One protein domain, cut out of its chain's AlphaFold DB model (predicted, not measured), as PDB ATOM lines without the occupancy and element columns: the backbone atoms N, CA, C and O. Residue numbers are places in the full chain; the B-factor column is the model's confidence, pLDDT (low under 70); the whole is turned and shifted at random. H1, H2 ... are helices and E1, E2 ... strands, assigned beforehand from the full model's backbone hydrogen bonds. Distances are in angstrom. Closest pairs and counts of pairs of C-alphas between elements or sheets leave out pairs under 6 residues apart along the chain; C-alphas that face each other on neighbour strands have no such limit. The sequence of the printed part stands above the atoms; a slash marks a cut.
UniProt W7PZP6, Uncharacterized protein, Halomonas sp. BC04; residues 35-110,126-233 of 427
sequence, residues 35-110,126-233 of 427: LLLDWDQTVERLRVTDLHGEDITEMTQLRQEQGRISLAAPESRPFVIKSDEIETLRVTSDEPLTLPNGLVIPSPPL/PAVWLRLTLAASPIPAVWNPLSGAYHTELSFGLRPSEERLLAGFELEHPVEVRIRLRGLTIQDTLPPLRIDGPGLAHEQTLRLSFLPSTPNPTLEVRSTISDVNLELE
ATOM      1  N   LEU A  35     388.289-149.776 106.755       75.81
ATOM      2  CA  LEU A  35     387.562-151.024 106.644       75.81
ATOM      3  C   LEU A  35     387.431-151.392 105.166       75.81
ATOM      4  O   LEU A  35     386.924-150.589 104.385       75.81
ATOM      5  N   LEU A  36     387.837-152.606 104.797       77.81
ATOM      6  CA  LEU A  36     387.608-153.170 103.469       77.81
ATOM      7  C   LEU A  36     386.332-154.012 103.477       77.81
ATOM      8  O   LEU A  36     386.231-154.990 104.215       77.81
ATOM      9  N   LEU A  37     385.374-153.652 102.629       77.00
ATOM     10  CA  LEU A  37     384.139-154.396 102.429       77.00
ATOM     11  C   LEU A  37     384.200-155.185 101.130       77.00
ATOM     12  O   LEU A  37     384.539-154.649 100.070       77.00
ATOM     13  N   ASP A  38     383.811-156.454 101.219       70.94
ATOM     14  CA  ASP A  38     383.577-157.304 100.056       70.94
ATOM     15  C   ASP A  38     382.188-156.991  99.483       70.94
ATOM     16  O   ASP A  38     381.193-157.661  99.765       70.94
ATOM     17  N   TRP A  39     382.118-155.865  98.776       75.38
ATOM     18  CA  TRP A  39     380.900-155.302  98.205       75.38
ATOM     19  C   TRP A  39     381.098-155.076  96.706       75.38
ATOM     20  O   TRP A  39     382.111-154.518  96.288       75.38
ATOM     21  N   ASP A  40     380.129-155.501  95.901       68.94
ATOM     22  CA  ASP A  40     380.202-155.577  94.438       68.94
ATOM     23  C   ASP A  40     379.560-154.386  93.696       68.94
ATOM     24  O   ASP A  40     379.783-154.208  92.497       68.94
ATOM     25  N   GLN A  41     378.797-153.534  94.384       70.75
ATOM     26  CA  GLN A  41     378.221-152.302  93.823       70.75
ATOM     27  C   GLN A  41     379.158-151.074  93.861       70.75
ATOM     28  O   GLN A  41     380.229-151.065  94.464       70.75
ATOM     29  N   THR A  42     378.728-149.987  93.213       77.31
ATOM     30  CA  THR A  42     379.444-148.704  93.145       77.31
ATOM     31  C   THR A  42     379.229-147.836  94.385       77.31
ATOM     32  O   THR A  42     378.105-147.704  94.863       77.31
ATOM     33  N   VAL A  43     380.281-147.136  94.821       79.31
ATOM     34  CA  VAL A  43     380.277-146.252  96.006       79.31
ATOM     35  C   VAL A  43     379.210-145.153  95.963       79.31
ATOM     36  O   VAL A  43     378.659-144.809  97.000       79.31
ATOM     37  N   GLU A  44     378.888-144.621  94.781       80.31
ATOM     38  CA  GLU A  44     377.939-143.503  94.615       80.31
ATOM     39  C   GLU A  44     376.513-143.810  95.098       80.31
ATOM     40  O   GLU A  44     375.727-142.892  95.306       80.31
ATOM     41  N   ARG A  45     376.185-145.092  95.277       84.38
ATOM     42  CA  ARG A  45     374.858-145.584  95.674       84.38
ATOM     43  C   ARG A  45     374.770-145.943  97.152       84.38
ATOM     44  O   ARG A  45     373.729-146.388  97.627       84.38
ATOM     45  N   LEU A  46     375.873-145.797  97.884       88.81
ATOM     46  CA  LEU A  46     375.936-146.173  99.284       88.81
ATOM     47  C   LEU A  46     375.630-144.997 100.192       88.81
ATOM     48  O   LEU A  46     376.191-143.909 100.073       88.81
ATOM     49  N   ARG A  47     374.786-145.285 101.170       93.25
ATOM     50  CA  ARG A  47     374.467-144.424 102.287       93.25
ATOM     51  C   ARG A  47     374.923-145.095 103.570       93.25
ATOM     52  O   ARG A  47     374.583-146.252 103.827       93.25
ATOM     53  N   VAL A  48     375.672-144.359 104.379       93.62
ATOM     54  CA  VAL A  48     376.096-144.802 105.707       93.62
ATOM     55  C   VAL A  48     375.301-144.026 106.740       93.62
ATOM     56  O   VAL A  48     375.303-142.795 106.734       93.62
ATOM     57  N   THR A  49     374.623-144.738 107.631       94.62
ATOM     58  CA  THR A  49     373.884-144.135 108.739       94.62
ATOM     59  C   THR A  49     374.354-144.684 110.070       94.62
ATOM     60  O   THR A  49     374.744-145.846 110.162       94.62
ATOM     61  N   ASP A  50     374.272-143.887 111.127       93.50
ATOM     62  CA  ASP A  50     374.434-144.408 112.482       93.50
ATOM     63  C   ASP A  50     373.219-145.269 112.913       93.50
ATOM     64  O   ASP A  50     372.264-145.473 112.152       93.50
ATOM     65  N   LEU A  51     373.237-145.798 114.143       91.31
ATOM     66  CA  LEU A  51     372.120-146.583 114.693       91.31
ATOM     67  C   LEU A  51     370.851-145.754 114.968       91.31
ATOM     68  O   LEU A  51     369.777-146.326 115.166       91.31
ATOM     69  N   HIS A  52     370.951-144.423 114.975       91.00
ATOM     70  CA  HIS A  52     369.825-143.503 115.125       91.00
ATOM     71  C   HIS A  52     369.223-143.080 113.774       91.00
ATOM     72  O   HIS A  52     368.157-142.460 113.742       91.00
ATOM     73  N   GLY A  53     369.848-143.476 112.661       91.19
ATOM     74  CA  GLY A  53     369.425-143.158 111.301       91.19
ATOM     75  C   GLY A  53     369.944-141.812 110.784       91.19
ATOM     76  O   GLY A  53     369.468-141.351 109.743       91.19
ATOM     77  N   GLU A  54     370.889-141.182 111.483       93.88
ATOM     78  CA  GLU A  54     371.572-139.977 111.015       93.88
ATOM     79  C   GLU A  54     372.563-140.331 109.904       93.88
ATOM     80  O   GLU A  54     373.248-141.349 109.961       93.88
ATOM     81  N   ASP A  55     372.613-139.500 108.863       93.94
ATOM     82  CA  ASP A  55     373.495-139.717 107.719       93.94
ATOM     83  C   ASP A  55     374.928-139.302 108.058       93.94
ATOM     84  O   ASP A  55     375.191-138.134 108.340       93.94
ATOM     85  N   ILE A  56     375.847-140.263 108.006       93.94
ATOM     86  CA  ILE A  56     377.274-140.076 108.294       93.94
ATOM     87  C   ILE A  56     378.144-140.403 107.074       93.94
ATOM     88  O   ILE A  56     379.358-140.576 107.197       93.94
ATOM     89  N   THR A  57     377.547-140.480 105.880       91.12
ATOM     90  CA  THR A  57     378.224-140.890 104.638       91.12
ATOM     91  C   THR A  57     379.490-140.070 104.376       91.12
ATOM     92  O   THR A  57     380.557-140.639 104.145       91.12
ATOM     93  N   GLU A  58     379.417-138.741 104.500       89.44
ATOM     94  CA  GLU A  58     380.564-137.846 104.279       89.44
ATOM     95  C   GLU A  58     381.707-138.077 105.284       89.44
ATOM     96  O   GLU A  58     382.880-137.981 104.920       89.44
ATOM     97  N   MET A  59     381.381-138.443 106.530       87.50
ATOM     98  CA  MET A  59     382.371-138.700 107.585       87.50
ATOM     99  C   MET A  59     383.171-139.978 107.323       87.50
ATOM    100  O   MET A  59     384.343-140.055 107.684       87.50
ATOM    101  N   THR A  60     382.562-140.966 106.661       85.69
ATOM    102  CA  THR A  60     383.209-142.256 106.369       85.69
ATOM    103  C   THR A  60     384.166-142.232 105.178       85.69
ATOM    104  O   THR A  60     384.880-143.208 104.952       85.69
ATOM    105  N   GLN A  61     384.212-141.135 104.412       88.19
ATOM    106  CA  GLN A  61     385.086-140.979 103.243       88.19
ATOM    107  C   GLN A  61     385.111-142.222 102.328       88.19
ATOM    108  O   GLN A  61     386.181-142.768 102.049       88.19
ATOM    109  N   LEU A  62     383.954-142.718 101.886       86.44
ATOM    110  CA  LEU A  62     383.892-143.915 101.041       86.44
ATOM    111  C   LEU A  62     384.812-143.796  99.810       86.44
ATOM    112  O   LEU A  62     384.794-142.793  99.093       86.44
ATOM    113  N   ARG A  63     385.609-144.834  99.547       86.25
ATOM    114  CA  ARG A  63     386.468-144.948  98.360       86.25
ATOM    115  C   ARG A  63     386.309-146.313  97.721       86.25
ATOM    116  O   ARG A  63     386.134-147.312  98.409       86.25
ATOM    117  N   GLN A  64     386.427-146.359  96.401       84.12
ATOM    118  CA  GLN A  64     386.514-147.614  95.668       84.12
ATOM    119  C   GLN A  64     387.972-147.855  95.285       84.12
ATOM    120  O   GLN A  64     388.545-147.094  94.508       84.12
ATOM    121  N   GLU A  65     388.574-148.907  95.828       79.12
ATOM    122  CA  GLU A  65     389.962-149.277  95.565       79.12
ATOM    123  C   GLU A  65     390.003-150.736  95.103       79.12
ATOM    124  O   GLU A  65     389.497-151.630  95.776       79.12
ATOM    125  N   GLN A  66     390.562-150.983  93.912       76.75
ATOM    126  CA  GLN A  66     390.729-152.333  93.343       76.75
ATOM    127  C   GLN A  66     389.432-153.169  93.265       76.75
ATOM    128  O   GLN A  66     389.460-154.391  93.376       76.75
ATOM    129  N   GLY A  67     388.283-152.514  93.060       73.88
ATOM    130  CA  GLY A  67     386.980-153.187  92.992       73.88
ATOM    131  C   GLY A  67     386.370-153.532  94.354       73.88
ATOM    132  O   GLY A  67     385.328-154.170  94.383       73.88
ATOM    133  N   ARG A  68     386.978-153.085  95.458       79.81
ATOM    134  CA  ARG A  68     386.422-153.164  96.812       79.81
ATOM    135  C   ARG A  68     386.088-151.779  97.332       79.81
ATOM    136  O   ARG A  68     386.662-150.778  96.897       79.81
ATOM    137  N   ILE A  69     385.159-151.727  98.276       81.38
ATOM    138  CA  ILE A  69     384.771-150.480  98.929       81.38
ATOM    139  C   ILE A  69     385.549-150.378 100.229       81.38
ATOM    140  O   ILE A  69     385.506-151.284 101.058       81.38
ATOM    141  N   SER A  70     386.278-149.280 100.386       84.19
ATOM    142  CA  SER A  70     386.964-148.937 101.621       84.19
ATOM    143  C   SER A  70     386.295-147.735 102.277       84.19
ATOM    144  O   SER A  70     385.915-146.773 101.604       84.19
ATOM    145  N   LEU A  71     386.153-147.774 103.596       86.50
ATOM    146  CA  LEU A  71     385.599-146.668 104.374       86.50
ATOM    147  C   LEU A  71     386.433-146.431 105.626       86.50
ATOM    148  O   LEU A  71     386.933-147.376 106.231       86.50
ATOM    149  N   ALA A  72     386.584-145.169 106.010       84.25
ATOM    150  CA  ALA A  72     387.153-144.796 107.295       84.25
ATOM    151  C   ALA A  72     386.102-145.046 108.385       84.25
ATOM    152  O   ALA A  72     384.965-144.584 108.264       84.25
ATOM    153  N   ALA A  73     386.457-145.808 109.422       76.44
ATOM    154  CA  ALA A  73     385.531-146.141 110.501       76.44
ATOM    155  C   ALA A  73     385.338-144.928 111.437       76.44
ATOM    156  O   ALA A  73     386.306-144.474 112.052       76.44
ATOM    157  N   PRO A  74     384.115-144.394 111.592       70.00
ATOM    158  CA  PRO A  74     383.868-143.288 112.504       70.00
ATOM    159  C   PRO A  74     383.836-143.790 113.960       70.00
ATOM    160  O   PRO A  74     382.980-144.580 114.353       70.00
ATOM    161  N   GLU A  75     384.783-143.324 114.776       68.25
ATOM    162  CA  GLU A  75     384.714-143.306 116.251       68.25
ATOM    163  C   GLU A  75     384.421-144.641 116.984       68.25
ATOM    164  O   GLU A  75     383.840-144.626 118.068       68.25
ATOM    165  N   SER A  76     384.844-145.801 116.460       76.75
ATOM    166  CA  SER A  76     384.625-147.131 117.087       76.75
ATOM    167  C   SER A  76     383.153-147.480 117.392       76.75
ATOM    168  O   SER A  76     382.885-148.338 118.233       76.75
ATOM    169  N   ARG A  77     382.182-146.829 116.738       88.19
ATOM    170  CA  ARG A  77     380.744-147.082 116.950       88.19
ATOM    171  C   ARG A  77     380.152-147.934 115.827       88.19
ATOM    172  O   ARG A  77     380.617-147.824 114.696       88.19
ATOM    173  N   PRO A  78     379.112-148.746 116.094       91.38
ATOM    174  CA  PRO A  78     378.413-149.458 115.034       91.38
ATOM    175  C   PRO A  78     377.681-148.507 114.079       91.38
ATOM    176  O   PRO A  78     377.113-147.501 114.507       91.38
ATOM    177  N   PHE A  79     377.645-148.855 112.796       93.88
ATOM    178  CA  PHE A  79     376.935-148.095 111.764       93.88
ATOM    179  C   PHE A  79     376.388-149.015 110.671       93.88
ATOM    180  O   PHE A  79     376.871-150.125 110.449       93.88
ATOM    181  N   VAL A  80     375.355-148.552 109.980       95.06
ATOM    182  CA  VAL A  80     374.646-149.288 108.936       95.06
ATOM    183  C   VAL A  80     375.064-148.771 107.567       95.06
ATOM    184  O   VAL A  80     375.144-147.566 107.347       95.06
ATOM    185  N   ILE A  81     375.278-149.688 106.630       93.56
ATOM    186  CA  ILE A  81     375.558-149.377 105.228       93.56
ATOM    187  C   ILE A  81     374.402-149.895 104.391       93.56
ATOM    188  O   ILE A  81     374.125-151.095 104.423       93.56
ATOM    189  N   LYS A  82     373.754-149.003 103.636       93.69
ATOM    190  CA  LYS A  82     372.640-149.321 102.738       93.69
ATOM    191  C   LYS A  82     372.849-148.760 101.338       93.69
ATOM    192  O   LYS A  82     373.323-147.643 101.184       93.69
ATOM    193  N   SER A  83     372.403-149.508 100.339       91.56
ATOM    194  CA  SER A  83     372.117-149.006  98.997       91.56
ATOM    195  C   SER A  83     370.889-148.086  99.021       91.56
ATOM    196  O   SER A  83     369.926-148.341  99.751       91.56
ATOM    197  N   ASP A  84     370.910-147.023  98.221       89.50
ATOM    198  CA  ASP A  84     369.753-146.163  97.955       89.50
ATOM    199  C   ASP A  84     368.722-146.830  97.022       89.50
ATOM    200  O   ASP A  84     367.516-146.575  97.120       89.50
ATOM    201  N   GLU A  85     369.180-147.731  96.154       91.69
ATOM    202  CA  GLU A  85     368.348-148.572  95.301       91.69
ATOM    203  C   GLU A  85     367.858-149.820  96.054       91.69
ATOM    204  O   GLU A  85     368.627-150.526  96.710       91.69
ATOM    205  N   ILE A  86     366.561-150.117  95.915       94.06
ATOM    206  CA  ILE A  86     365.947-151.338  96.449       94.06
ATOM    207  C   ILE A  86     366.102-152.452  95.416       94.06
ATOM    208  O   ILE A  86     365.417-152.460  94.388       94.06
ATOM    209  N   GLU A  87     366.967-153.414  95.712       93.75
ATOM    210  CA  GLU A  87     367.191-154.567  94.846       93.75
ATOM    211  C   GLU A  87     365.993-155.518  94.825       93.75
ATOM    212  O   GLU A  87     365.260-155.657  95.808       93.75
ATOM    213  N   THR A  88     365.802-156.198  93.692       95.44
ATOM    214  CA  THR A  88     364.829-157.287  93.568       95.44
ATOM    215  C   THR A  88     365.572-158.608  93.442       95.44
ATOM    216  O   THR A  88     366.296-158.821  92.472       95.44
ATOM    217  N   LEU A  89     365.400-159.478  94.432       94.75
ATOM    218  CA  LEU A  89     366.055-160.776  94.516       94.75
ATOM    219  C   LEU A  89     365.020-161.877  94.322       94.75
ATOM    220  O   LEU A  89     363.914-161.808  94.856       94.75
ATOM    221  N   ARG A  90     365.391-162.921  93.587       94.19
ATOM    222  CA  ARG A  90     364.558-164.112  93.439       94.19
ATOM    223  C   ARG A  90     365.035-165.181  94.406       94.19
ATOM    224  O   ARG A  90     366.209-165.538  94.397       94.19
ATOM    225  N   VAL A  91     364.119-165.705  95.210       91.81
ATOM    226  CA  VAL A  91     364.416-166.831  96.098       91.81
ATOM    227  C   VAL A  91     364.196-168.111  95.287       91.81
ATOM    228  O   VAL A  91     363.102-168.321  94.766       91.81
ATOM    229  N   THR A  92     365.239-168.922  95.109       88.75
ATOM    230  CA  THR A  92     365.204-170.129  94.252       88.75
ATOM    231  C   THR A  92     365.644-171.407  94.960       88.75
ATOM    232  O   THR A  92     365.380-172.494  94.450       88.75
ATOM    233  N   SER A  93     366.299-171.299  96.116       90.81
ATOM    234  CA  SER A  93     366.769-172.423  96.925       90.81
ATOM    235  C   SER A  93     366.343-172.266  98.382       90.81
ATOM    236  O   SER A  93     365.973-171.180  98.831       90.81
ATOM    237  N   ASP A  94     366.374-173.382  99.101       89.25
ATOM    238  CA  ASP A  94     366.194-173.460 100.551       89.25
ATOM    239  C   ASP A  94     367.442-173.004 101.326       89.25
ATOM    240  O   ASP A  94     367.383-172.804 102.540       89.25
ATOM    241  N   GLU A  95     368.563-172.801 100.630       93.62
ATOM    242  CA  GLU A  95     369.778-172.241 101.208       93.62
ATOM    243  C   GLU A  95     369.574-170.774 101.633       93.62
ATOM    244  O   GLU A  95     368.951-169.994 100.905       93.62
ATOM    245  N   PRO A  96     370.126-170.358 102.789       93.44
ATOM    246  CA  PRO A  96     370.043-168.974 103.232       93.44
ATOM    247  C   PRO A  96     370.667-168.006 102.219       93.44
ATOM    248  O   PRO A  96     371.874-168.017 101.973       93.44
ATOM    249  N   LEU A  97     369.841-167.116 101.681       95.00
ATOM    250  CA  LEU A  97     370.244-166.000 100.843       95.00
ATOM    251  C   LEU A  97     370.747-164.855 101.723       95.00
ATOM    252  O   LEU A  97     370.002-164.310 102.541       95.00
ATOM    253  N   THR A  98     372.002-164.452 101.536       94.06
ATOM    254  CA  THR A  98     372.539-163.255 102.189       94.06
ATOM    255  C   THR A  98     372.046-162.011 101.459       94.06
ATOM    256  O   THR A  98     372.359-161.801 100.289       94.06
ATOM    257  N   LEU A  99     371.291-161.170 102.157       94.31
ATOM    258  CA  LEU A  99     370.751-159.936 101.604       94.31
ATOM    259  C   LEU A  99     371.860-158.874 101.463       94.31
ATOM    260  O   LEU A  99     372.875-158.935 102.176       94.31
ATOM    261  N   PRO A 100     371.724-157.912 100.532       91.56
ATOM    262  CA  PRO A 100     372.620-156.761 100.443       91.56
ATOM    263  C   PRO A 100     372.562-155.951 101.735       91.56
ATOM    264  O   PRO A 100     371.623-156.107 102.526       91.56
ATOM    265  N   ASN A 101     373.504-155.025 101.906       93.12
ATOM    266  CA  ASN A 101     373.566-154.142 103.072       93.12
ATOM    267  C   ASN A 101     373.985-154.862 104.357       93.12
ATOM    268  O   ASN A 101     374.137-156.085 104.403       93.12
ATOM    269  N   GLY A 102     374.228-154.090 105.412       94.06
ATOM    270  CA  GLY A 102     374.494-154.669 106.719       94.06
ATOM    271  C   GLY A 102     374.935-153.669 107.773       94.06
ATOM    272  O   GLY A 102     375.078-152.475 107.518       94.06
ATOM    273  N   LEU A 103     375.138-154.201 108.969       94.75
ATOM    274  CA  LEU A 103     375.620-153.492 110.144       94.75
ATOM    275  C   LEU A 103     377.108-153.788 110.319       94.75
ATOM    276  O   LEU A 103     377.500-154.949 110.411       94.75
ATOM    277  N   VAL A 104     377.927-152.748 110.370       92.38
ATOM    278  CA  VAL A 104     379.347-152.863 110.689       92.38
ATOM    279  C   VAL A 104     379.539-152.563 112.165       92.38
ATOM    280  O   VAL A 104     379.075-151.538 112.661       92.38
ATOM    281  N   ILE A 105     380.239-153.459 112.856       90.94
ATOM    282  CA  ILE A 105     380.632-153.310 114.253       90.94
ATOM    283  C   ILE A 105     382.162-153.239 114.289       90.94
ATOM    284  O   ILE A 105     382.816-154.278 114.145       90.94
ATOM    285  N   PRO A 106     382.748-152.038 114.448       86.94
ATOM    286  CA  PRO A 106     384.180-151.904 114.677       86.94
ATOM    287  C   PRO A 106     384.576-152.707 115.916       86.94
ATOM    288  O   PRO A 106     383.941-152.585 116.963       86.94
ATOM    289  N   SER A 107     385.596-153.553 115.798       78.62
ATOM    290  CA  SER A 107     386.169-154.249 116.948       78.62
ATOM    291  C   SER A 107     387.408-153.487 117.410       78.62
ATOM    292  O   SER A 107     388.168-153.002 116.569       78.62
ATOM    293  N   PRO A 108     387.642-153.358 118.728       69.69
ATOM    294  CA  PRO A 108     388.930-152.871 119.190       69.69
ATOM    295  C   PRO A 108     390.025-153.812 118.661       69.69
ATOM    296  O   PRO A 108     389.771-155.018 118.539       69.69
ATOM    297  N   PRO A 109     391.223-153.298 118.334       67.25
ATOM    298  CA  PRO A 109     392.339-154.155 117.970       67.25
ATOM    299  C   PRO A 109     392.530-155.179 119.091       67.25
ATOM    300  O   PRO A 109     392.665-154.817 120.259       67.25
ATOM    301  N   LEU A 110     392.454-156.465 118.747       64.81
ATOM    302  CA  LEU A 110     392.845-157.516 119.676       64.81
ATOM    303  C   LEU A 110     394.314-157.256 120.011       64.81
ATOM    304  O   LEU A 110     395.119-157.125 119.088       64.81
ATOM    305  N   PRO A 126     390.015-154.553 112.423       74.50
ATOM    306  CA  PRO A 126     389.126-155.675 112.641       74.50
ATOM    307  C   PRO A 126     387.717-155.126 112.863       74.50
ATOM    308  O   PRO A 126     387.466-154.323 113.761       74.50
ATOM    309  N   ALA A 127     386.773-155.545 112.038       84.50
ATOM    310  CA  ALA A 127     385.371-155.247 112.252       84.50
ATOM    311  C   ALA A 127     384.530-156.415 111.780       84.50
ATOM    312  O   ALA A 127     384.896-157.141 110.853       84.50
ATOM    313  N   VAL A 128     383.367-156.559 112.399       88.56
ATOM    314  CA  VAL A 128     382.415-157.584 112.007       88.56
ATOM    315  C   VAL A 128     381.319-156.955 111.175       88.56
ATOM    316  O   VAL A 128     380.669-155.999 111.600       88.56
ATOM    317  N   TRP A 129     381.095-157.511 109.989       90.56
ATOM    318  CA  TRP A 129     379.993-157.113 109.129       90.56
ATOM    319  C   TRP A 129     378.849-158.114 109.265       90.56
ATOM    320  O   TRP A 129     378.950-159.264 108.841       90.56
ATOM    321  N   LEU A 130     377.761-157.679 109.894       93.69
ATOM    322  CA  LEU A 130     376.541-158.451 110.073       93.69
ATOM    323  C   LEU A 130     375.581-158.196 108.913       93.69
ATOM    324  O   LEU A 130     375.164-157.061 108.673       93.69
ATOM    325  N   ARG A 131     375.189-159.267 108.224       94.31
ATOM    326  CA  ARG A 131     374.256-159.217 107.095       94.31
ATOM    327  C   ARG A 131     372.980-159.980 107.419       94.31
ATOM    328  O   ARG A 131     373.025-161.038 108.045       94.31
ATOM    329  N   LEU A 132     371.845-159.437 106.976       96.56
ATOM    330  CA  LEU A 132     370.555-160.117 107.076       96.56
ATOM    331  C   LEU A 132     370.556-161.312 106.121       96.56
ATOM    332  O   LEU A 132     370.897-161.170 104.949       96.56
ATOM    333  N   THR A 133     370.172-162.481 106.611       96.50
ATOM    334  CA  THR A 133     369.975-163.682 105.802       96.50
ATOM    335  C   THR A 133     368.506-164.053 105.775       96.50
ATOM    336  O   THR A 133     367.800-163.870 106.765       96.50
ATOM    337  N   LEU A 134     368.066-164.604 104.650       96.81
ATOM    338  CA  LEU A 134     366.720-165.115 104.453       96.81
ATOM    339  C   LEU A 134     366.787-166.533 103.887       96.81
ATOM    340  O   LEU A 134     367.366-166.733 102.826       96.81
ATOM    341  N   ALA A 135     366.109-167.480 104.521       96.25
ATOM    342  CA  ALA A 135     365.781-168.769 103.917       96.25
ATOM    343  C   ALA A 135     364.263-168.894 103.724       96.25
ATOM    344  O   ALA A 135     363.487-168.311 104.484       96.25
ATOM    345  N   ALA A 136     363.831-169.652 102.716       95.94
ATOM    346  CA  ALA A 136     362.421-169.955 102.484       95.94
ATOM    347  C   ALA A 136     362.218-171.465 102.314       95.94
ATOM    348  O   ALA A 136     362.914-172.096 101.522       95.94
ATOM    349  N   SER A 137     361.257-172.048 103.034       95.75
ATOM    350  CA  SER A 137     360.963-173.482 102.940       95.75
ATOM    351  C   SER A 137     359.482-173.804 103.201       95.75
ATOM    352  O   SER A 137     358.920-173.350 104.196       95.75
ATOM    353  N   PRO A 138     358.805-174.594 102.346       94.50
ATOM    354  CA  PRO A 138     359.305-175.102 101.073       94.50
ATOM    355  C   PRO A 138     359.451-173.978 100.038       94.50
ATOM    356  O   PRO A 138     358.680-173.010 100.040       94.50
ATOM    357  N   ILE A 139     360.409-174.152  99.127       92.44
ATOM    358  CA  ILE A 139     360.507-173.384  97.890       92.44
ATOM    359  C   ILE A 139     360.708-174.337  96.699       92.44
ATOM    360  O   ILE A 139     361.534-175.245  96.786       92.44
ATOM    361  N   PRO A 140     359.958-174.194  95.594       93.50
ATOM    362  CA  PRO A 140     358.820-173.293  95.388       93.50
ATOM    363  C   PRO A 140     357.685-173.449  96.416       93.50
ATOM    364  O   PRO A 140     357.457-174.536  96.947       93.50
ATOM    365  N   ALA A 141     356.946-172.369  96.680       94.00
ATOM    366  CA  ALA A 141     355.812-172.393  97.598       94.00
ATOM    367  C   ALA A 141     354.716-173.347  97.091       94.00
ATOM    368  O   ALA A 141     354.363-173.357  95.903       94.00
ATOM    369  N   VAL A 142     354.152-174.135  98.010       91.50
ATOM    370  CA  VAL A 142     353.244-175.244  97.685       91.50
ATOM    371  C   VAL A 142     351.797-174.863  97.982       91.50
ATOM    372  O   VAL A 142     351.492-174.238  98.999       91.50
ATOM    373  N   TRP A 143     350.889-175.239  97.079       93.00
ATOM    374  CA  TRP A 143     349.451-175.056  97.258       93.00
ATOM    375  C   TRP A 143     348.901-176.030  98.301       93.00
ATOM    376  O   TRP A 143     349.061-177.242  98.160       93.00
ATOM    377  N   ASN A 144     348.185-175.518  99.300       90.56
ATOM    378  CA  ASN A 144     347.430-176.340 100.235       90.56
ATOM    379  C   ASN A 144     345.929-176.282  99.890       90.56
ATOM    380  O   ASN A 144     345.297-175.234 100.077       90.56
ATOM    381  N   PRO A 145     345.326-177.391  99.419       84.94
ATOM    382  CA  PRO A 145     343.920-177.413  99.026       84.94
ATOM    383  C   PRO A 145     342.957-177.239 100.209       84.94
ATOM    384  O   PRO A 145     341.844-176.763 100.002       84.94
ATOM    385  N   LEU A 146     343.372-177.568 101.440       86.56
ATOM    386  CA  LEU A 146     342.528-177.447 102.634       86.56
ATOM    387  C   LEU A 146     342.359-175.990 103.070       86.56
ATOM    388  O   LEU A 146     341.258-175.577 103.425       86.56
ATOM    389  N   SER A 147     343.439-175.206 103.034       89.56
ATOM    390  CA  SER A 147     343.393-173.780 103.382       89.56
ATOM    391  C   SER A 147     343.022-172.890 102.194       89.56
ATOM    392  O   SER A 147     342.719-171.716 102.388       89.56
ATOM    393  N   GLY A 148     343.122-173.411 100.966       91.38
ATOM    394  CA  GLY A 148     342.943-172.636  99.742       91.38
ATOM    395  C   GLY A 148     343.986-171.527  99.579       91.38
ATOM    396  O   GLY A 148     343.638-170.437  99.135       91.38
ATOM    397  N   ALA A 149     345.240-171.782  99.971       95.00
ATOM    398  CA  ALA A 149     346.337-170.812  99.907       95.00
ATOM    399  C   ALA A 149     347.687-171.506  99.663       95.00
ATOM    400  O   ALA A 149     347.828-172.708  99.902       95.00
ATOM    401  N   TYR A 150     348.675-170.747  99.187       95.31
ATOM    402  CA  TYR A 150     350.070-171.181  99.144       95.31
ATOM    403  C   TYR A 150     350.728-170.994 100.504       95.31
ATOM    404  O   TYR A 150     350.427-170.021 101.193       95.31
ATOM    405  N   HIS A 151     351.644-171.896 100.854       94.94
ATOM    406  CA  HIS A 151     352.396-171.826 102.105       94.94
ATOM    407  C   HIS A 151     353.895-171.861 101.860       94.94
ATOM    408  O   HIS A 151     354.385-172.642 101.041       94.94
ATOM    409  N   THR A 152     354.605-171.030 102.612       95.50
ATOM    410  CA  THR A 152     356.056-171.088 102.784       95.50
ATOM    411  C   THR A 152     356.411-170.529 104.163       95.50
ATOM    412  O   THR A 152     355.682-169.696 104.707       95.50
ATOM    413  N   GLU A 153     357.493-171.007 104.756       96.12
ATOM    414  CA  GLU A 153     358.073-170.462 105.978       96.12
ATOM    415  C   GLU A 153     359.304-169.643 105.602       96.12
ATOM    416  O   GLU A 153     360.174-170.123 104.882       96.12
ATOM    417  N   LEU A 154     359.346-168.392 106.053       96.50
ATOM    418  CA  LEU A 154     360.465-167.483 105.854       96.50
ATOM    419  C   LEU A 154     361.258-167.405 107.147       96.50
ATOM    420  O   LEU A 154     360.692-167.077 108.188       96.50
ATOM    421  N   SER A 155     362.550-167.672 107.076       97.31
ATOM    422  CA  SER A 155     363.447-167.612 108.220       97.31
ATOM    423  C   SER A 155     364.434-166.472 108.041       97.31
ATOM    424  O   SER A 155     365.087-166.381 107.002       97.31
ATOM    425  N   PHE A 156     364.510-165.582 109.025       97.75
ATOM    426  CA  PHE A 156     365.370-164.406 109.012       97.75
ATOM    427  C   PHE A 156     366.416-164.510 110.113       97.75
ATOM    428  O   PHE A 156     366.075-164.665 111.284       97.75
ATOM    429  N   GLY A 157     367.684-164.355 109.748       96.88
ATOM    430  CA  GLY A 157     368.809-164.428 110.678       96.88
ATOM    431  C   GLY A 157     369.863-163.369 110.390       96.88
ATOM    432  O   GLY A 157     369.783-162.644 109.400       96.88
ATOM    433  N   LEU A 158     370.866-163.276 111.258       95.50
ATOM    434  CA  LEU A 158     372.040-162.439 111.032       95.50
ATOM    435  C   LEU A 158     373.275-163.322 110.902       95.50
ATOM    436  O   LEU A 158     373.555-164.147 111.777       95.50
ATOM    437  N   ARG A 159     374.028-163.121 109.818       92.44
ATOM    438  CA  ARG A 159     375.286-163.821 109.561       92.44
ATOM    439  C   ARG A 159     376.460-162.838 109.595       92.44
ATOM    440  O   ARG A 159     376.412-161.839 108.875       92.44
ATOM    441  N   PRO A 160     377.499-163.096 110.407       91.25
ATOM    442  CA  PRO A 160     378.732-162.323 110.359       91.25
ATOM    443  C   PRO A 160     379.572-162.688 109.133       91.25
ATOM    444  O   PRO A 160     379.536-163.827 108.666       91.25
ATOM    445  N   SER A 161     380.375-161.737 108.652       83.25
ATOM    446  CA  SER A 161     381.419-161.974 107.647       83.25
ATOM    447  C   SER A 161     382.452-163.007 108.109       83.25
ATOM    448  O   SER A 161     382.950-163.781 107.296       83.25
ATOM    449  N   GLU A 162     382.730-163.059 109.415       79.06
ATOM    450  CA  GLU A 162     383.653-164.010 110.036       79.06
ATOM    451  C   GLU A 162     382.963-164.801 111.159       79.06
ATOM    452  O   GLU A 162     382.594-164.258 112.200       79.06
ATOM    453  N   GLU A 163     382.813-166.117 110.975       69.44
ATOM    454  CA  GLU A 163     382.074-166.997 111.901       69.44
ATOM    455  C   GLU A 163     382.713-167.114 113.296       69.44
ATOM    456  O   GLU A 163     382.038-167.473 114.259       69.44
ATOM    457  N   ARG A 164     384.009-166.807 113.429       65.50
ATOM    458  CA  ARG A 164     384.765-167.011 114.675       65.50
ATOM    459  C   ARG A 164     384.529-165.934 115.736       65.50
ATOM    460  O   ARG A 164     384.892-166.168 116.884       65.50
ATOM    461  N   LEU A 165     383.946-164.786 115.382       64.00
ATOM    462  CA  LEU A 165     384.026-163.584 116.221       64.00
ATOM    463  C   LEU A 165     382.808-163.305 117.122       64.00
ATOM    464  O   LEU A 165     382.920-162.433 117.974       64.00
ATOM    465  N   LEU A 166     381.666-164.003 116.996       67.00
ATOM    466  CA  LEU A 166     380.418-163.542 117.649       67.00
ATOM    467  C   LEU A 166     379.492-164.621 118.248       67.00
ATOM    468  O   LEU A 166     378.282-164.409 118.352       67.00
ATOM    469  N   ALA A 167     380.006-165.776 118.677       67.19
ATOM    470  CA  ALA A 167     379.160-166.745 119.384       67.19
ATOM    471  C   ALA A 167     378.630-166.150 120.710       67.19
ATOM    472  O   ALA A 167     379.406-165.908 121.632       67.19
ATOM    473  N   GLY A 168     377.312-165.930 120.804       71.94
ATOM    474  CA  GLY A 168     376.653-165.379 121.998       71.94
ATOM    475  C   GLY A 168     376.675-163.851 122.116       71.94
ATOM    476  O   GLY A 168     376.431-163.327 123.199       71.94
ATOM    477  N   PHE A 169     376.985-163.135 121.033       83.69
ATOM    478  CA  PHE A 169     376.894-161.678 120.994       83.69
ATOM    479  C   PHE A 169     375.430-161.225 120.878       83.69
ATOM    480  O   PHE A 169     374.734-161.641 119.956       83.69
ATOM    481  N   GLU A 170     374.975-160.350 121.774       88.12
ATOM    482  CA  GLU A 170     373.660-159.705 121.689       88.12
ATOM    483  C   GLU A 170     373.816-158.268 121.182       88.12
ATOM    484  O   GLU A 170     374.711-157.531 121.601       88.12
ATOM    485  N   LEU A 171     372.943-157.863 120.265       90.50
ATOM    486  CA  LEU A 171     372.890-156.505 119.748       90.50
ATOM    487  C   LEU A 171     372.282-155.570 120.789       90.50
ATOM    488  O   LEU A 171     371.213-155.835 121.332       90.50
ATOM    489  N   GLU A 172     372.896-154.402 120.971       90.19
ATOM    490  CA  GLU A 172     372.311-153.329 121.785       90.19
ATOM    491  C   GLU A 172     370.949-152.870 121.236       90.19
ATOM    492  O   GLU A 172     370.038-152.533 121.990       90.19
ATOM    493  N   HIS A 173     370.817-152.876 119.905       91.69
ATOM    494  CA  HIS A 173     369.605-152.512 119.185       91.69
ATOM    495  C   HIS A 173     369.223-153.654 118.236       91.69
ATOM    496  O   HIS A 173     369.967-153.924 117.287       91.69
ATOM    497  N   PRO A 174     368.080-154.326 118.448       95.25
ATOM    498  CA  PRO A 174     367.696-155.446 117.607       95.25
ATOM    499  C   PRO A 174     367.357-154.988 116.192       95.25
ATOM    500  O   PRO A 174     366.817-153.899 115.971       95.25
ATOM    501  N   VAL A 175     367.623-155.860 115.225       96.12
ATOM    502  CA  VAL A 175     367.240-155.622 113.836       96.12
ATOM    503  C   VAL A 175     365.741-155.863 113.699       96.12
ATOM    504  O   VAL A 175     365.269-156.996 113.800       96.12
ATOM    505  N   GLU A 176     364.981-154.791 113.474       97.25
ATOM    506  CA  GLU A 176     363.559-154.894 113.145       97.25
ATOM    507  C   GLU A 176     363.393-155.198 111.659       97.25
ATOM    508  O   GLU A 176     363.862-154.435 110.816       97.25
ATOM    509  N   VAL A 177     362.670-156.268 111.332       97.69
ATOM    510  CA  VAL A 177     362.287-156.628 109.964       97.69
ATOM    511  C   VAL A 177     360.780-156.451 109.810       97.69
ATOM    512  O   VAL A 177     359.977-157.018 110.552       97.69
ATOM    513  N   ARG A 178     360.377-155.652 108.825       97.38
ATOM    514  CA  ARG A 178     358.986-155.380 108.461       97.38
ATOM    515  C   ARG A 178     358.732-155.892 107.059       97.38
ATOM    516  O   ARG A 178     359.478-155.593 106.132       97.38
ATOM    517  N   ILE A 179     357.641-156.625 106.907       96.62
ATOM    518  CA  ILE A 179     357.277-157.239 105.636       96.62
ATOM    519  C   ILE A 179     356.019-156.567 105.108       96.62
ATOM    520  O   ILE A 179     355.006-156.471 105.804       96.62
ATOM    521  N   ARG A 180     356.082-156.105 103.861       95.81
ATOM    522  CA  ARG A 180     354.920-155.644 103.102       95.81
ATOM    523  C   ARG A 180     354.711-156.526 101.888       95.81
ATOM    524  O   ARG A 180     355.626-157.166 101.381       95.81
ATOM    525  N   LEU A 181     353.468-156.568 101.435       95.06
ATOM    526  CA  LEU A 181     353.030-157.456 100.376       95.06
ATOM    527  C   LEU A 181     352.534-156.647  99.188       95.06
ATOM    528  O   LEU A 181     351.653-155.799  99.336       95.06
ATOM    529  N   ARG A 182     353.061-156.946  98.000       95.69
ATOM    530  CA  ARG A 182     352.624-156.345  96.741       95.69
ATOM    531  C   ARG A 182     352.217-157.444  95.769       95.69
ATOM    532  O   ARG A 182     353.003-158.325  95.440       95.69
ATOM    533  N   GLY A 183     350.963-157.403  95.317       93.00
ATOM    534  CA  GLY A 183     350.410-158.468  94.467       93.00
ATOM    535  C   GLY A 183     350.191-159.798  95.201       93.00
ATOM    536  O   GLY A 183     350.072-160.845  94.569       93.00
ATOM    537  N   LEU A 184     350.143-159.756  96.534       94.56
ATOM    538  CA  LEU A 184     349.929-160.887  97.431       94.56
ATOM    539  C   LEU A 184     348.797-160.540  98.400       94.56
ATOM    540  O   LEU A 184     348.727-159.424  98.909       94.56
ATOM    541  N   THR A 185     347.903-161.489  98.654       94.31
ATOM    542  CA  THR A 185     346.829-161.373  99.648       94.31
ATOM    543  C   THR A 185     347.033-162.415 100.737       94.31
ATOM    544  O   THR A 185     347.292-163.576 100.433       94.31
ATOM    545  N   ILE A 186     346.910-162.000 101.995       94.38
ATOM    546  CA  ILE A 186     347.032-162.849 103.185       94.38
ATOM    547  C   ILE A 186     345.764-162.730 104.027       94.38
ATOM    548  O   ILE A 186     345.047-161.734 103.927       94.38
ATOM    549  N   GLN A 187     345.477-163.754 104.828       86.50
ATOM    550  CA  GLN A 187     344.340-163.733 105.757       86.50
ATOM    551  C   GLN A 187     344.682-162.974 107.046       86.50
ATOM    552  O   GLN A 187     343.843-162.237 107.559       86.50
ATOM    553  N   ASP A 188     345.926-163.102 107.512       87.06
ATOM    554  CA  ASP A 188     346.395-162.553 108.785       87.06
ATOM    555  C   ASP A 188     347.368-161.393 108.578       87.06
ATOM    556  O   ASP A 188     348.101-161.368 107.599       87.06
ATOM    557  N   THR A 189     347.432-160.436 109.503       89.94
ATOM    558  CA  THR A 189     348.457-159.379 109.465       89.94
ATOM    559  C   THR A 189     349.821-159.913 109.900       89.94
ATOM    560  O   THR A 189     349.909-160.583 110.928       89.94
ATOM    561  N   LEU A 190     350.891-159.564 109.180       93.31
ATOM    562  CA  LEU A 190     352.249-159.997 109.532       93.31
ATOM    563  C   LEU A 190     352.823-159.124 110.662       93.31
ATOM    564  O   LEU A 190     352.851-157.898 110.512       93.31
ATOM    565  N   PRO A 191     353.285-159.713 111.780       93.12
ATOM    566  CA  PRO A 191     353.956-158.955 112.827       93.12
ATOM    567  C   PRO A 191     355.358-158.512 112.368       93.12
ATOM    568  O   PRO A 191     355.967-159.175 111.524       93.12
ATOM    569  N   PRO A 192     355.902-157.411 112.920       94.50
ATOM    570  CA  PRO A 192     357.321-157.117 112.768       94.50
ATOM    571  C   PRO A 192     358.152-158.197 113.476       94.50
ATOM    572  O   PRO A 192     357.797-158.637 114.571       94.50
ATOM    573  N   LEU A 193     359.261-158.601 112.864       96.94
ATOM    574  CA  LEU A 193     360.213-159.550 113.443       96.94
ATOM    575  C   LEU A 193     361.366-158.779 114.089       96.94
ATOM    576  O   LEU A 193     361.757-157.724 113.586       96.94
ATOM    577  N   ARG A 194     361.906-159.294 115.195       97.62
ATOM    578  CA  ARG A 194     363.037-158.693 115.914       97.62
ATOM    579  C   ARG A 194     364.141-159.729 116.051       97.62
ATOM    580  O   ARG A 194     363.891-160.798 116.594       97.62
ATOM    581  N   ILE A 195     365.322-159.414 115.533       96.88
ATOM    582  CA  ILE A 195     366.496-160.284 115.612       96.88
ATOM    583  C   ILE A 195     367.489-159.638 116.572       96.88
ATOM    584  O   ILE A 195     368.025-158.565 116.286       96.88
ATOM    585  N   ASP A 196     367.702-160.287 117.713       96.00
ATOM    586  CA  ASP A 196     368.491-159.732 118.817       96.00
ATOM    587  C   ASP A 196     369.999-160.001 118.677       96.00
ATOM    588  O   ASP A 196     370.793-159.383 119.373       96.00
ATOM    589  N   GLY A 197     370.430-160.880 117.767       94.38
ATOM    590  CA  GLY A 197     371.844-161.224 117.591       94.38
ATOM    591  C   GLY A 197     372.106-162.146 116.393       94.38
ATOM    592  O   GLY A 197     371.162-162.587 115.735       94.38
ATOM    593  N   PRO A 198     373.379-162.423 116.056       93.38
ATOM    594  CA  PRO A 198     373.752-163.428 115.067       93.38
ATOM    595  C   PRO A 198     373.564-164.867 115.563       93.38
ATOM    596  O   PRO A 198     373.637-165.165 116.752       93.38
ATOM    597  N   GLY A 199     373.403-165.786 114.611       90.12
ATOM    598  CA  GLY A 199     373.296-167.222 114.871       90.12
ATOM    599  C   GLY A 199     371.864-167.741 115.055       90.12
ATOM    600  O   GLY A 199     370.904-166.986 115.180       90.12
ATOM    601  N   LEU A 200     371.737-169.072 115.072       90.69
ATOM    602  CA  LEU A 200     370.452-169.788 115.025       90.69
ATOM    603  C   LEU A 200     369.534-169.502 116.224       90.69
ATOM    604  O   LEU A 200     368.319-169.591 116.106       90.69
ATOM    605  N   ALA A 201     370.101-169.162 117.388       91.50
ATOM    606  CA  ALA A 201     369.324-168.890 118.600       91.50
ATOM    607  C   ALA A 201     368.450-167.627 118.489       91.50
ATOM    608  O   ALA A 201     367.451-167.514 119.196       91.50
ATOM    609  N   HIS A 202     368.822-166.701 117.605       94.19
ATOM    610  CA  HIS A 202     368.127-165.430 117.394       94.19
ATOM    611  C   HIS A 202     367.361-165.390 116.065       94.19
ATOM    612  O   HIS A 202     366.747-164.372 115.741       94.19
ATOM    613  N   GLU A 203     367.387-166.481 115.298       95.50
ATOM    614  CA  GLU A 203     366.691-166.590 114.022       95.50
ATOM    615  C   GLU A 203     365.170-166.524 114.223       95.50
ATOM    616  O   GLU A 203     364.608-167.144 115.127       95.50
ATOM    617  N   GLN A 204     364.497-165.742 113.382       97.50
ATOM    618  CA  GLN A 204     363.059-165.513 113.455       97.50
ATOM    619  C   GLN A 204     362.356-166.134 112.259       97.50
ATOM    620  O   GLN A 204     362.608-165.769 111.110       97.50
ATOM    621  N   THR A 205     361.408-167.018 112.539       96.94
ATOM    622  CA  THR A 205     360.603-167.692 111.520       96.94
ATOM    623  C   THR A 205     359.224-167.055 111.393       96.94
ATOM    624  O   THR A 205     358.534-166.832 112.391       96.94
ATOM    625  N   LEU A 206     358.773-166.845 110.162       95.62
ATOM    626  CA  LEU A 206     357.442-166.369 109.821       95.62
ATOM    627  C   LEU A 206     356.779-167.329 108.838       95.62
ATOM    628  O   LEU A 206     357.244-167.519 107.717       95.62
ATOM    629  N   ARG A 207     355.623-167.867 109.221       95.62
ATOM    630  CA  ARG A 207     354.794-168.664 108.315       95.62
ATOM    631  C   ARG A 207     353.921-167.757 107.468       95.62
ATOM    632  O   ARG A 207     353.138-166.972 107.999       95.62
ATOM    633  N   LEU A 208     354.034-167.899 106.155       95.12
ATOM    634  CA  LEU A 208     353.297-167.105 105.188       95.12
ATOM    635  C   LEU A 208     352.271-167.985 104.466       95.12
ATOM    636  O   LEU A 208     352.635-168.880 103.706       95.12
ATOM    637  N   SER A 209     350.988-167.687 104.681       96.00
ATOM    638  CA  SER A 209     349.849-168.267 103.957       96.00
ATOM    639  C   SER A 209     349.255-167.206 103.034       96.00
ATOM    640  O   SER A 209     348.711-166.211 103.518       96.00
ATOM    641  N   PHE A 210     349.389-167.377 101.718       96.00
ATOM    642  CA  PHE A 210     349.134-166.297 100.764       96.00
ATOM    643  C   PHE A 210     348.480-166.734  99.448       96.00
ATOM    644  O   PHE A 210     348.515-167.893  99.033       96.00
ATOM    645  N   LEU A 211     347.903-165.751  98.758       96.38
ATOM    646  CA  LEU A 211     347.344-165.858  97.416       96.38
ATOM    647  C   LEU A 211     347.948-164.779  96.511       96.38
ATOM    648  O   LEU A 211     347.716-163.592  96.754       96.38
ATOM    649  N   PRO A 212     348.699-165.154  95.463       96.12
ATOM    650  CA  PRO A 212     349.105-164.212  94.431       96.12
ATOM    651  C   PRO A 212     347.889-163.633  93.708       96.12
ATOM    652  O   PRO A 212     346.966-164.360  93.345       96.12
ATOM    653  N   SER A 213     347.897-162.325  93.483       94.44
ATOM    654  CA  SER A 213     346.903-161.616  92.670       94.44
ATOM    655  C   SER A 213     347.492-161.068  91.368       94.44
ATOM    656  O   SER A 213     346.750-160.685  90.466       94.44
ATOM    657  N   THR A 214     348.821-161.070  91.240       93.69
ATOM    658  CA  THR A 214     349.566-160.651  90.047       93.69
ATOM    659  C   THR A 214     350.513-161.766  89.589       93.69
ATOM    660  O   THR A 214     350.864-162.634  90.389       93.69
ATOM    661  N   PRO A 215     350.950-161.776  88.314       89.62
ATOM    662  CA  PRO A 215     351.901-162.775  87.816       89.62
ATOM    663  C   PRO A 215     353.265-162.720  88.517       89.62
ATOM    664  O   PRO A 215     353.874-163.766  88.702       89.62
ATOM    665  N   ASN A 216     353.687-161.526  88.946       88.19
ATOM    666  CA  ASN A 216     354.944-161.291  89.657       88.19
ATOM    667  C   ASN A 216     354.622-160.720  91.048       88.19
ATOM    668  O   ASN A 216     354.587-159.495  91.212       88.19
ATOM    669  N   PRO A 217     354.255-161.569  92.023       92.00
ATOM    670  CA  PRO A 217     354.080-161.135  93.400       92.00
ATOM    671  C   PRO A 217     355.437-160.816  94.035       92.00
ATOM    672  O   PRO A 217     356.389-161.576  93.865       92.00
ATOM    673  N   THR A 218     355.517-159.735  94.811       94.62
ATOM    674  CA  THR A 218     356.750-159.363  95.518       94.62
ATOM    675  C   THR A 218     356.505-159.163  97.005       94.62
ATOM    676  O   THR A 218     355.522-158.539  97.423       94.62
ATOM    677  N   LEU A 219     357.439-159.661  97.810       95.62
ATOM    678  CA  LEU A 219     357.498-159.449  99.245       95.62
ATOM    679  C   LEU A 219     358.535-158.363  99.534       95.62
ATOM    680  O   LEU A 219     359.722-158.519  99.277       95.62
ATOM    681  N   GLU A 220     358.075-157.226 100.030       97.00
ATOM    682  CA  GLU A 220     358.918-156.079 100.344       97.00
ATOM    683  C   GLU A 220     359.458-156.243 101.767       97.00
ATOM    684  O   GLU A 220     358.740-156.017 102.745       97.00
ATOM    685  N   VAL A 221     360.721-156.649 101.888       97.00
ATOM    686  CA  VAL A 221     361.430-156.727 103.167       97.00
ATOM    687  C   VAL A 221     362.058-155.373 103.439       97.00
ATOM    688  O   VAL A 221     362.871-154.882 102.654       97.00
ATOM    689  N   ARG A 222     361.661-154.748 104.542       96.94
ATOM    690  CA  ARG A 222     362.232-153.491 105.018       96.94
ATOM    691  C   ARG A 222     362.758-153.694 106.414       96.94
ATOM    692  O   ARG A 222     361.988-154.047 107.303       96.94
ATOM    693  N   SER A 223     364.045-153.487 106.619       96.50
ATOM    694  CA  SER A 223     364.654-153.662 107.933       96.50
ATOM    695  C   SER A 223     365.541-152.490 108.303       96.50
ATOM    696  O   SER A 223     365.846-151.626 107.479       96.50
ATOM    697  N   THR A 224     365.982-152.454 109.557       95.00
ATOM    698  CA  THR A 224     366.945-151.439 109.997       95.00
ATOM    699  C   THR A 224     368.250-151.500 109.204       95.00
ATOM    700  O   THR A 224     368.840-150.449 108.982       95.00
ATOM    701  N   ILE A 225     368.651-152.673 108.690       95.19
ATOM    702  CA  ILE A 225     369.951-152.865 108.025       95.19
ATOM    703  C   ILE A 225     369.881-153.166 106.527       95.19
ATOM    704  O   ILE A 225     370.865-152.953 105.841       95.19
ATOM    705  N   SER A 226     368.745-153.625 105.997       95.06
ATOM    706  CA  SER A 226     368.594-153.991 104.581       95.06
ATOM    707  C   SER A 226     367.168-153.790 104.065       95.06
ATOM    708  O   SER A 226     366.201-154.079 104.775       95.06
ATOM    709  N   ASP A 227     367.041-153.324 102.823       96.12
ATOM    710  CA  ASP A 227     365.770-153.097 102.137       96.12
ATOM    711  C   ASP A 227     365.787-153.789 100.765       96.12
ATOM    712  O   ASP A 227     366.553-153.410  99.883       96.12
ATOM    713  N   VAL A 228     364.938-154.806 100.575       97.06
ATOM    714  CA  VAL A 228     364.884-155.607  99.336       97.06
ATOM    715  C   VAL A 228     363.463-155.991  98.943       97.06
ATOM    716  O   VAL A 228     362.562-156.085  99.779       97.06
ATOM    717  N   ASN A 229     363.242-156.236  97.659       97.31
ATOM    718  CA  ASN A 229     362.039-156.883  97.154       97.31
ATOM    719  C   ASN A 229     362.364-158.338  96.837       97.31
ATOM    720  O   ASN A 229     363.334-158.623  96.148       97.31
ATOM    721  N   LEU A 230     361.550-159.260  97.328       95.75
ATOM    722  CA  LEU A 230     361.739-160.685  97.116       95.75
ATOM    723  C   LEU A 230     360.667-161.218  96.176       95.75
ATOM    724  O   LEU A 230     359.470-161.083  96.444       95.75
ATOM    725  N   GLU A 231     361.095-161.848  95.092       94.94
ATOM    726  CA  GLU A 231     360.241-162.644  94.222       94.94
ATOM    727  C   GLU A 231     360.205-164.079  94.745       94.94
ATOM    728  O   GLU A 231     361.227-164.770  94.799       94.94
ATOM    729  N   LEU A 232     359.013-164.513  95.154       90.50
ATOM    730  CA  LEU A 232     358.781-165.873  95.625       90.50
ATOM    731  C   LEU A 232     358.434-166.769  94.443       90.50
ATOM    732  O   LEU A 232     357.516-166.475  93.675       90.50
ATOM    733  N   GLU A 233     359.130-167.896  94.327       91.38
ATOM    734  CA  GLU A 233     358.764-168.918  93.358       91.38
ATOM    735  C   GLU A 233     357.533-169.690  93.839       91.38
ATOM    736  O   GLU A 233     357.501-170.211  94.954       91.38
TER     737      GLU A 233
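Overview. This is residues 35 to 110 and 126 to 233 of the 427 residues of an uncharacterized protein of Halomonas sp. BC04 (UniProt W7PZP6). A large curled sheet, like part of a barrel, makes one long wall of this elongated domain; its strands E8, E9 and E13 are partly face to face with a second, twisted sheet of E6, E15, E14, E10 and E12, as in a loose sandwich. The long hairpin E8 and E9 runs along most of the length, and at the end where E8 begins E7, E5 and E2 continue the large sheet into a head, with the small sheet E1, E4, E3 and the short helix H1. The printed part has 184 residues, mostly strand, with 15 named strands and one named helix, in the order E1 E2 H1 E3 E4 E5 E6 E7 E8 E9 E10 E11 E12 E13 E14 E15. The large sheet, in the order E2 E5 E7 E8 E9 E13 E11, and the small one are antiparallel, and the second is mixed. The whole is compact, with a radius of gyration of the C-alphas of 17.5 A, and spans 57 by 35 by 28 A.

Arrangement. The largest sheet runs, strand beside strand, E2, residues 46 to 50, E5, residues 79 to 83, E7, residues 102 to 106, E8, residues 127 to 144, E9, residues 149 to 160, E13, residues 204 to 212, and E11, residues 184 to 186. It is strongly twisted, and the way across it turns by 146 degrees. The hairpin E8 and E9 is antiparallel at 166 degrees, with N 133 and O 157 2.8 A apart, within hydrogen-bond range. The pairing of E8 is staggered: it pairs with E7 over residues 127 to 130, where N 130 and O 103 are 2.8 A apart, and with E9 over residues 130 to 144. E13 bends by 53 degrees at residue 209; it pairs with E9 over residues 204 to 210, with N 206 and O 154 2.8 A apart, and with E11 over residues 210 to 212, with N 211 and O 185 2.8 A apart. At the other edge E2 and E5 are antiparallel, with N 47 and O 82 2.8 A apart. The second sheet, also strongly twisted, runs E6, residues 87 to 91, E15, residues 227 to 232, E14, residues 218 to 223, E10, residues 175 to 182, and E12, residues 193 to 195. E6 and E15 are parallel, with N 89 and O 229 2.8 A apart, and E14 and E15 form a hairpin, with N 228 and O 221 2.9 A apart. The closest C-alphas of E9 and E12 are those of Gly 157 and Ile 195, 6.8 A apart, while E9 and E14 are apart. The third sheet runs E1, residues 35 to 37, E4, residues 68 to 72, and E3, residues 63 to 65; N 35 and O 71 are 2.8 A apart, and in the hairpin E3 and E4 N 63 and O 70 are 2.8 A apart. H1, residues 57 to 60, is on the largest sheet at a height of 7.0 A and only grazes the third sheet with its residues 57 to 60. H1 is too short for an O i to N i+4 pair; its one O i to N i+3 pair is within range.

Along the chain. E1 begins at C-alpha 35, (387.562, -151.024, 106.644). E8 is 45.0 A long, from C-alpha 127 at (385.371, -155.247, 112.252) to C-alpha 144 at (347.430, -176.340, 100.235). E9 measures 35.1 A, E13 23.6 A, E10 22.5 A, E15 16.0 A and E14 15.8 A. E15 ends at C-alpha 232, (358.781, -165.873, 95.625).

Size, cuts and confidence. The two C-alphas farthest apart, those of Pro 109 and Leu 146, are 57.1 A apart. Residues 111 to 125 are not printed, and C-alphas 110 and 126 are 8.2 A apart across this cut between E7 and E8. Of the links that are printed whole, the one from E9 to E10, residues 161 to 174, is long. Mean pLDDT of the printed part is 89.6; residues 40, 75, 108 to 110 and 163 to 167 are under 70.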